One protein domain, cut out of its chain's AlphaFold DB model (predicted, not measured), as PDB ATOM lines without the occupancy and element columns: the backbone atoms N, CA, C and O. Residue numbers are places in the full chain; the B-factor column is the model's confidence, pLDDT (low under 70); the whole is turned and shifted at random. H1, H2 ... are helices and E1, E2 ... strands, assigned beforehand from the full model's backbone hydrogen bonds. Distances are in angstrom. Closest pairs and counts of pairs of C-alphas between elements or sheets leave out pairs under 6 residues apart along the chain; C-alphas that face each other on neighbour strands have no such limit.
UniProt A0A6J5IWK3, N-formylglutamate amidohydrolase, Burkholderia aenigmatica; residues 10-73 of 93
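What this domain is: This is residues 10 to 73 of the 93 residues of the protein "N-formylglutamate amidohydrolase" of Burkholderia aenigmatica (UniProt A0A6J5IWK3). A small sheet of three short strands, E1, E3 and E2, fills one part of the model, and from it a long excursion of the backbone between E2 and E3 reaches out to two tiny helices, H1 and H2, at the far end. On the way back the excursion passes H3, which only grazes the sheet, before E3 enters between E1 and E2. The printed part has 64 residues, with three named helices and three named strands in the order E1, E2, H1, H2, H3, E3; the sheet's order is E1, E3, E2 and it is mixed. The class is mixed, helices and strands, with 26 residues, under half, in named elements. The whole is loose, with a radius of gyration of the C-alphas of 14.6 A, and the excursion with H1 and H2 gives much of its length in spans of 44 by 20 by 12 A.

Where its parts are: In the sheet, E3 is residues 68 to 72, 13.5 A long, and its last C-alpha, 72, is at (24.882, -36.733, -0.867). E1 is residues 10 to 12, beginning with C-alpha 10 at (21.153, -32.000, -3.064), and E2 is residues 22 to 25, 10.3 A long. H3 is residues 55 to 58. Farther out, H2 is residues 42 to 47, 8.7 A long, with C-alpha 42 at (46.807, -38.113, -0.376), and H1 is residues 34 to 37.

How they stand to each other: E3 is the inner strand, and E1 and E2 are edge strands. E3 and E1 are antiparallel at 161 degrees, with N 10 and O 71 within hydrogen-bond range at 2.8 A. E3 and E2 are parallel at 22 degrees, with N 25 and O 70 within hydrogen-bond range at 2.8 A. E2, H1, H2, H3 and E3 form a strand-helix-strand unit, two parallel neighbour strands with helices between them along the chain. H3 is on the sheet but only grazes it with residues 55 to 56; its closest C-alphas to E2 are those of Ala 56 and Ile 25, 6.8 A apart. H1 and H2 are not on the sheet. They are close but not clearly touching, their closest C-alphas, those of Ala 37 and Ala 45, being 5.9 A apart. H2 and H3 are apart. In H2 every O i to N i+4 pair is within hydrogen-bond range, while H1 and H3 are too short for such a pair.

The domain as a whole: The two C-alphas farthest apart, those of Thr 18 and Val 41, are 43.9 A apart, and the outline is a rod. The printed part has no cut. The link from H1 to H2 is tight, and no link is long. The mean pLDDT of the printed part is 94.1, and no printed residue is under 70.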
ATOM      1  N   GLU A  10      21.958 -32.539  -1.974       96.00
ATOM      2  CA  GLU A  10      21.153 -32.000  -3.064       96.00
ATOM      3  C   GLU A  10      19.790 -32.709  -3.051       96.00
ATOM      4  O   GLU A  10      19.728 -33.939  -3.008       96.00
ATOM      5  N   VAL A  11      18.693 -31.949  -3.101       96.12
ATOM      6  CA  VAL A  11      17.335 -32.505  -3.182       96.12
ATOM      7  C   VAL A  11      16.745 -32.202  -4.553       96.12
ATOM      8  O   VAL A  11      16.497 -31.047  -4.898       96.12
ATOM      9  N   ARG A  12      16.482 -33.252  -5.329       95.06
ATOM     10  CA  ARG A  12      15.857 -33.183  -6.654       95.06
ATOM     11  C   ARG A  12      14.364 -33.460  -6.533       95.06
ATOM     12  O   ARG A  12      13.953 -34.328  -5.769       95.06
ATOM     13  N   ASN A  13      13.557 -32.716  -7.291       93.00
ATOM     14  CA  ASN A  13      12.090 -32.821  -7.317       93.00
ATOM     15  C   ASN A  13      11.356 -32.526  -5.980       93.00
ATOM     16  O   ASN A  13      10.145 -32.711  -5.878       93.00
ATOM     17  N   GLY A  14      12.037 -31.965  -4.974       81.56
ATOM     18  CA  GLY A  14      11.477 -31.773  -3.623       81.56
ATOM     19  C   GLY A  14      10.319 -30.771  -3.478       81.56
ATOM     20  O   GLY A  14       9.800 -30.625  -2.380       81.56
ATOM     21  N   ARG A  15       9.921 -30.061  -4.546       82.69
ATOM     22  CA  ARG A  15       8.781 -29.117  -4.539       82.69
ATOM     23  C   ARG A  15       7.535 -29.623  -5.268       82.69
ATOM     24  O   ARG A  15       6.474 -29.035  -5.093       82.69
ATOM     25  N   ARG A  16       7.684 -30.609  -6.161       82.62
ATOM     26  CA  ARG A  16       6.556 -31.178  -6.917       82.62
ATOM     27  C   ARG A  16       6.113 -32.500  -6.311       82.62
ATOM     28  O   ARG A  16       4.911 -32.700  -6.208       82.62
ATOM     29  N   ASN A  17       7.074 -33.361  -5.935       81.12
ATOM     30  CA  ASN A  17       6.874 -34.557  -5.106       81.12
ATOM     31  C   ASN A  17       5.550 -35.293  -5.392       81.12
ATOM     32  O   ASN A  17       4.723 -35.494  -4.505       81.12
ATOM     33  N   THR A  18       5.338 -35.640  -6.662       89.88
ATOM     34  CA  THR A  18       4.035 -36.079  -7.179       89.88
ATOM     35  C   THR A  18       3.710 -37.533  -6.856       89.88
ATOM     36  O   THR A  18       2.553 -37.926  -6.984       89.88
ATOM     37  N   ILE A  19       4.697 -38.326  -6.421       93.94
ATOM     38  CA  ILE A  19       4.495 -39.701  -5.953       93.94
ATOM     39  C   ILE A  19       5.117 -39.918  -4.565       93.94
ATOM     40  O   ILE A  19       6.138 -39.299  -4.249       93.94
ATOM     41  N   PRO A  20       4.542 -40.802  -3.723       94.38
ATOM     42  CA  PRO A  20       4.970 -41.006  -2.338       94.38
ATOM     43  C   PRO A  20       6.194 -41.935  -2.238       94.38
ATOM     44  O   PRO A  20       6.210 -42.884  -1.460       94.38
ATOM     45  N   VAL A  21       7.216 -41.685  -3.058       94.75
ATOM     46  CA  VAL A  21       8.465 -42.454  -3.090       94.75
ATOM     47  C   VAL A  21       9.646 -41.500  -2.948       94.75
ATOM     48  O   VAL A  21       9.746 -40.495  -3.659       94.75
ATOM     49  N   LEU A  22      10.555 -41.850  -2.037       95.31
ATOM     50  CA  LEU A  22      11.821 -41.166  -1.811       95.31
ATOM     51  C   LEU A  22      12.973 -42.100  -2.187       95.31
ATOM     52  O   LEU A  22      13.080 -43.201  -1.650       95.31
ATOM     53  N   ALA A  23      13.847 -41.644  -3.078       96.25
ATOM     54  CA  ALA A  23      15.092 -42.325  -3.405       96.25
ATOM     55  C   ALA A  23      16.276 -41.592  -2.767       96.25
ATOM     56  O   ALA A  23      16.339 -40.362  -2.780       96.25
ATOM     57  N   THR A  24      17.235 -42.338  -2.225       96.81
ATOM     58  CA  THR A  24      18.451 -41.768  -1.638       96.81
ATOM     59  C   THR A  24      19.685 -42.328  -2.332       96.81
ATOM     60  O   THR A  24      19.743 -43.508  -2.670       96.81
ATOM     61  N   ILE A  25      20.667 -41.463  -2.575       97.62
ATOM     62  CA  ILE A  25      21.963 -41.811  -3.162       97.62
ATOM     63  C   ILE A  25      23.039 -41.331  -2.178       97.62
ATOM     64  O   ILE A  25      23.545 -40.210  -2.307       97.62
ATOM     65  N   PRO A  26      23.346 -42.137  -1.144       97.25
ATOM     66  CA  PRO A  26      24.137 -41.694   0.005       97.25
ATOM     67  C   PRO A  26      25.637 -41.587  -0.288       97.25
ATOM     68  O   PRO A  26      26.341 -40.875   0.419       97.25
ATOM     69  N   HIS A  27      26.151 -42.277  -1.315       97.50
ATOM     70  CA  HIS A  27      27.600 -42.428  -1.529       97.50
ATOM     71  C   HIS A  27      28.119 -41.824  -2.838       97.50
ATOM     72  O   HIS A  27      29.263 -42.069  -3.209       97.50
ATOM     73  N   ARG A  28      27.324 -40.997  -3.530       96.19
ATOM     74  CA  ARG A  28      27.780 -40.279  -4.738       96.19
ATOM     75  C   ARG A  28      28.680 -39.080  -4.430       96.19
ATOM     76  O   ARG A  28      29.401 -38.609  -5.309       96.19
ATOM     77  N   GLY A  29      28.600 -38.526  -3.224       95.88
ATOM     78  CA  GLY A  29      29.315 -37.304  -2.884       95.88
ATOM     79  C   GLY A  29      30.830 -37.438  -3.051       95.88
ATOM     80  O   GLY A  29      31.411 -38.500  -2.832       95.88
ATOM     81  N   THR A  30      31.464 -36.347  -3.474       95.88
ATOM     82  CA  THR A  30      32.915 -36.283  -3.724       95.88
ATOM     83  C   THR A  30      33.591 -35.142  -2.979       95.88
ATOM     84  O   THR A  30      34.823 -35.061  -2.958       95.88
ATOM     85  N   HIS A  31      32.812 -34.255  -2.356       95.69
ATOM     86  CA  HIS A  31      33.364 -33.142  -1.608       95.69
ATOM     87  C   HIS A  31      34.032 -33.648  -0.324       95.69
ATOM     88  O   HIS A  31      33.410 -34.331   0.490       95.69
ATOM     89  N   VAL A  32      35.308 -33.305  -0.158       95.00
ATOM     90  CA  VAL A  32      36.072 -33.510   1.074       95.00
ATOM     91  C   VAL A  32      36.581 -32.134   1.506       95.00
ATOM     92  O   VAL A  32      37.351 -31.529   0.753       95.00
ATOM     93  N   PRO A  33      36.161 -31.621   2.676       94.06
ATOM     94  CA  PRO A  33      36.658 -30.360   3.212       94.06
ATOM     95  C   PRO A  33      38.196 -30.331   3.308       94.06
ATOM     96  O   PRO A  33      38.801 -31.359   3.633       94.06
ATOM     97  N   PRO A  34      38.861 -29.192   3.022       93.25
ATOM     98  CA  PRO A  34      40.324 -29.126   2.970       93.25
ATOM     99  C   PRO A  34      41.037 -29.537   4.266       93.25
ATOM    100  O   PRO A  34      42.085 -30.176   4.220       93.25
ATOM    101  N   ASP A  35      40.467 -29.195   5.417       94.38
ATOM    102  CA  ASP A  35      40.962 -29.540   6.752       94.38
ATOM    103  C   ASP A  35      40.895 -31.051   7.033       94.38
ATOM    104  O   ASP A  35      41.803 -31.616   7.647       94.38
ATOM    105  N   ILE A  36      39.867 -31.727   6.516       94.62
ATOM    106  CA  ILE A  36      39.758 -33.188   6.553       94.62
ATOM    107  C   ILE A  36      40.735 -33.817   5.552       94.62
ATOM    108  O   ILE A  36      41.468 -34.742   5.902       94.62
ATOM    109  N   ALA A  37      40.802 -33.295   4.323       94.44
ATOM    110  CA  ALA A  37      41.694 -33.798   3.280       94.44
ATOM    111  C   ALA A  37      43.175 -33.732   3.694       94.44
ATOM    112  O   ALA A  37      43.928 -34.664   3.413       94.44
ATOM    113  N   ALA A  38      43.580 -32.682   4.420       95.31
ATOM    114  CA  ALA A  38      44.936 -32.517   4.950       95.31
ATOM    115  C   ALA A  38      45.352 -33.624   5.939       95.31
ATOM    116  O   ALA A  38      46.542 -33.856   6.143       95.31
ATOM    117  N   ARG A  39      44.382 -34.321   6.540       95.56
ATOM    118  CA  ARG A  39      44.599 -35.426   7.488       95.56
ATOM    119  C   ARG A  39      44.518 -36.804   6.826       95.56
ATOM    120  O   ARG A  39      44.751 -37.814   7.487       95.56
ATOM    121  N   MET A  40      44.168 -36.869   5.542       94.44
ATOM    122  CA  MET A  40      44.044 -38.116   4.792       94.44
ATOM    123  C   MET A  40      45.359 -38.500   4.115       94.44
ATOM    124  O   MET A  40      46.175 -37.659   3.745       94.44
ATOM    125  N   VAL A  41      45.524 -39.795   3.833       95.00
ATOM    126  CA  VAL A  41      46.548 -40.228   2.875       95.00
ATOM    127  C   VAL A  41      46.208 -39.605   1.509       95.00
ATOM    128  O   VAL A  41      45.098 -39.844   1.024       95.00
ATOM    129  N   PRO A  42      47.128 -38.880   0.836       91.69
ATOM    130  CA  PRO A  42      46.807 -38.113  -0.376       91.69
ATOM    131  C   PRO A  42      46.125 -38.934  -1.481       91.69
ATOM    132  O   PRO A  42      45.207 -38.472  -2.159       91.69
ATOM    133  N   LYS A  43      46.520 -40.207  -1.626       92.62
ATOM    134  CA  LYS A  43      45.899 -41.136  -2.581       92.62
ATOM    135  C   LYS A  43      44.437 -41.465  -2.240       92.62
ATOM    136  O   LYS A  43      43.656 -41.734  -3.136       92.62
ATOM    137  N   HIS A  44      44.028 -41.468  -0.978       90.81
ATOM    138  CA  HIS A  44      42.635 -41.758  -0.627       90.81
ATOM    139  C   HIS A  44      41.742 -40.543  -0.887       90.81
ATOM    140  O   HIS A  44      40.704 -40.703  -1.528       90.81
ATOM    141  N   ALA A  45      42.199 -39.343  -0.512       89.19
ATOM    142  CA  ALA A  45      41.482 -38.093  -0.774       89.19
ATOM    143  C   ALA A  45      41.231 -37.863  -2.276       89.19
ATOM    144  O   ALA A  45      40.152 -37.421  -2.670       89.19
ATOM    145  N   ARG A  46      42.205 -38.216  -3.130       88.19
ATOM    146  CA  ARG A  46      42.086 -38.052  -4.587       88.19
ATOM    147  C   ARG A  46      41.203 -39.107  -5.259       88.19
ATOM    148  O   ARG A  46      40.484 -38.770  -6.190       88.19
ATOM    149  N   TRP A  47      41.308 -40.375  -4.865       90.81
ATOM    150  CA  TRP A  47      40.726 -41.471  -5.652       90.81
ATOM    151  C   TRP A  47      39.322 -41.870  -5.216       90.81
ATOM    152  O   TRP A  47      38.604 -42.412  -6.044       90.81
ATOM    153  N   GLN A  48      38.968 -41.680  -3.938       94.06
ATOM    154  CA  GLN A  48      37.631 -41.966  -3.392       94.06
ATOM    155  C   GLN A  48      37.002 -43.261  -3.947       94.06
ATOM    156  O   GLN A  48      35.910 -43.285  -4.503       94.06
ATOM    157  N   ARG A  49      37.751 -44.369  -3.853       92.56
ATOM    158  CA  ARG A  49      37.423 -45.645  -4.515       92.56
ATOM    159  C   ARG A  49      36.069 -46.237  -4.115       92.56
ATOM    160  O   ARG A  49      35.541 -47.046  -4.865       92.56
ATOM    161  N   ASN A  50      35.538 -45.869  -2.951       92.75
ATOM    162  CA  ASN A  50      34.244 -46.345  -2.457       92.75
ATOM    163  C   ASN A  50      33.077 -45.387  -2.760       92.75
ATOM    164  O   ASN A  50      32.016 -45.528  -2.152       92.75
ATOM    165  N   THR A  51      33.283 -44.406  -3.643       96.31
ATOM    166  CA  THR A  51      32.231 -43.524  -4.156       96.31
ATOM    167  C   THR A  51      31.400 -44.241  -5.217       96.31
ATOM    168  O   THR A  51      31.933 -44.899  -6.113       96.31
ATOM    169  N   ASP A  52      30.091 -44.033  -5.165       96.62
ATOM    170  CA  ASP A  52      29.129 -44.516  -6.154       96.62
ATOM    171  C   ASP A  52      29.113 -43.582  -7.376       96.62
ATOM    172  O   ASP A  52      28.149 -42.855  -7.625       96.62
ATOM    173  N   TRP A  53      30.224 -43.567  -8.122       95.44
ATOM    174  CA  TRP A  53      30.542 -42.563  -9.149       95.44
ATOM    175  C   TRP A  53      29.425 -42.289 -10.158       95.44
ATOM    176  O   TRP A  53      29.193 -41.136 -10.508       95.44
ATOM    177  N   PHE A  54      28.729 -43.334 -10.603       95.50
ATOM    178  CA  PHE A  54      27.759 -43.247 -11.696       95.50
ATOM    179  C   PHE A  54      26.308 -43.381 -11.237       95.50
ATOM    180  O   PHE A  54      25.400 -43.311 -12.057       95.50
ATOM    181  N   LEU A  55      26.054 -43.583  -9.941       95.44
ATOM    182  CA  LEU A  55      24.720 -43.957  -9.468       95.44
ATOM    183  C   LEU A  55      23.707 -42.815  -9.626       95.44
ATOM    184  O   LEU A  55      22.560 -43.055  -9.993       95.44
ATOM    185  N   ALA A  56      24.132 -41.564  -9.420       93.38
ATOM    186  CA  ALA A  56      23.267 -40.402  -9.648       93.38
ATOM    187  C   ALA A  56      22.935 -40.169 -11.125       93.38
ATOM    188  O   ALA A  56      21.866 -39.631 -11.409       93.38
ATOM    189  N   ASP A  57      23.821 -40.573 -12.036       95.19
ATOM    190  CA  ASP A  57      23.598 -40.451 -13.476       95.19
ATOM    191  C   ASP A  57      22.721 -41.605 -13.974       95.19
ATOM    192  O   ASP A  57      21.750 -41.383 -14.694       95.19
ATOM    193  N   LEU A  58      22.988 -42.828 -13.500       97.31
ATOM    194  CA  LEU A  58      22.177 -44.015 -13.777       97.31
ATOM    195  C   LEU A  58      20.704 -43.812 -13.381       97.31
ATOM    196  O   LEU A  58      19.804 -44.266 -14.080       97.31
ATOM    197  N   TYR A  59      20.464 -43.100 -12.278       96.81
ATOM    198  CA  TYR A  59      19.131 -42.796 -11.757       96.81
ATOM    199  C   TYR A  59      18.682 -41.347 -12.003       96.81
ATOM    200  O   TYR A  59      17.778 -40.847 -11.326       96.81
ATOM    201  N   ALA A  60      19.267 -40.656 -12.985       95.75
ATOM    202  CA  ALA A  60      18.923 -39.264 -13.284       95.75
ATOM    203  C   ALA A  60      17.456 -39.069 -13.715       95.75
ATOM    204  O   ALA A  60      16.931 -37.971 -13.561       95.75
ATOM    205  N   PHE A  61      16.782 -40.130 -14.177       96.00
ATOM    206  CA  PHE A  61      15.376 -40.118 -14.597       96.00
ATOM    207  C   PHE A  61      14.366 -40.106 -13.433       96.00
ATOM    208  O   PHE A  61      13.188 -39.826 -13.644       96.00
ATOM    209  N   LEU A  62      14.782 -40.419 -12.196       96.06
ATOM    210  CA  LEU A  62      13.856 -40.534 -11.056       96.06
ATOM    211  C   LEU A  62      13.019 -39.255 -10.809       96.06
ATOM    212  O   LEU A  62      11.801 -39.368 -10.648       96.06
ATOM    213  N   PRO A  63      13.601 -38.037 -10.837       95.25
ATOM    214  CA  PRO A  63      12.842 -36.787 -10.771       95.25
ATOM    215  C   PRO A  63      11.765 -36.649 -11.853       95.25
ATOM    216  O   PRO A  63      10.697 -36.103 -11.580       95.25
ATOM    217  N   GLU A  64      12.028 -37.139 -13.066       93.88
ATOM    218  CA  GLU A  64      11.132 -37.007 -14.223       93.88
ATOM    219  C   GLU A  64       9.882 -37.879 -14.078       93.88
ATOM    220  O   GLU A  64       8.794 -37.475 -14.478       93.88
ATOM    221  N   VAL A  65      10.015 -39.038 -13.424       94.81
ATOM    222  CA  VAL A  65       8.886 -39.920 -13.085       94.81
ATOM    223  C   VAL A  65       8.192 -39.536 -11.769       94.81
ATOM    224  O   VAL A  65       7.311 -40.251 -11.296       94.81
ATOM    225  N   GLY A  66       8.565 -38.401 -11.167       95.31
ATOM    226  CA  GLY A  66       7.905 -37.836  -9.989       95.31
ATOM    227  C   GLY A  66       8.512 -38.227  -8.638       95.31
ATOM    228  O   GLY A  66       8.021 -37.764  -7.605       95.31
ATOM    229  N   ILE A  67       9.580 -39.029  -8.618       96.88
ATOM    230  CA  ILE A  67      10.262 -39.450  -7.385       96.88
ATOM    231  C   ILE A  67      11.075 -38.280  -6.832       96.88
ATOM    232  O   ILE A  67      11.727 -37.551  -7.579       96.88
ATOM    233  N   THR A  68      11.036 -38.075  -5.516       97.12
ATOM    234  CA  THR A  68      11.973 -37.151  -4.861       97.12
ATOM    235  C   THR A  68      13.290 -37.879  -4.630       97.12
ATOM    236  O   THR A  68      13.286 -38.989  -4.097       97.12
ATOM    237  N   THR A  69      14.412 -37.267  -5.010       97.25
ATOM    238  CA  THR A  69      15.735 -37.895  -4.877       97.25
ATOM    239  C   THR A  69      16.647 -37.037  -4.011       97.25
ATOM    240  O   THR A  69      16.842 -35.858  -4.299       97.25
ATOM    241  N   ILE A  70      17.225 -37.630  -2.967       97.19
ATOM    242  CA  ILE A  70      18.218 -36.996  -2.090       97.19
ATOM    243  C   ILE A  70      19.594 -37.554  -2.439       97.19
ATOM    244  O   ILE A  70      19.805 -38.765  -2.405       97.19
ATOM    245  N   VAL A  71      20.536 -36.676  -2.762       97.75
ATOM    246  CA  VAL A  71      21.879 -37.049  -3.211       97.75
ATOM    247  C   VAL A  71      22.914 -36.426  -2.282       97.75
ATOM    248  O   VAL A  71      22.922 -35.211  -2.090       97.75
ATOM    249  N   ALA A  72      23.798 -37.240  -1.704       97.69
ATOM    250  CA  ALA A  72      24.882 -36.733  -0.867       97.69
ATOM    251  C   ALA A  72      25.909 -35.947  -1.698       97.69
ATOM    252  O   ALA A  72      26.299 -36.365  -2.793       97.69
ATOM    253  N   THR A  73      26.375 -34.817  -1.168       97.06
ATOM    254  CA  THR A  73      27.413 -33.990  -1.813       97.06
ATOM    255  C   THR A  73      28.812 -34.308  -1.287       97.06
ATOM    256  O   THR A  73      29.792 -34.240  -2.037       97.06
TER     257      THR A  73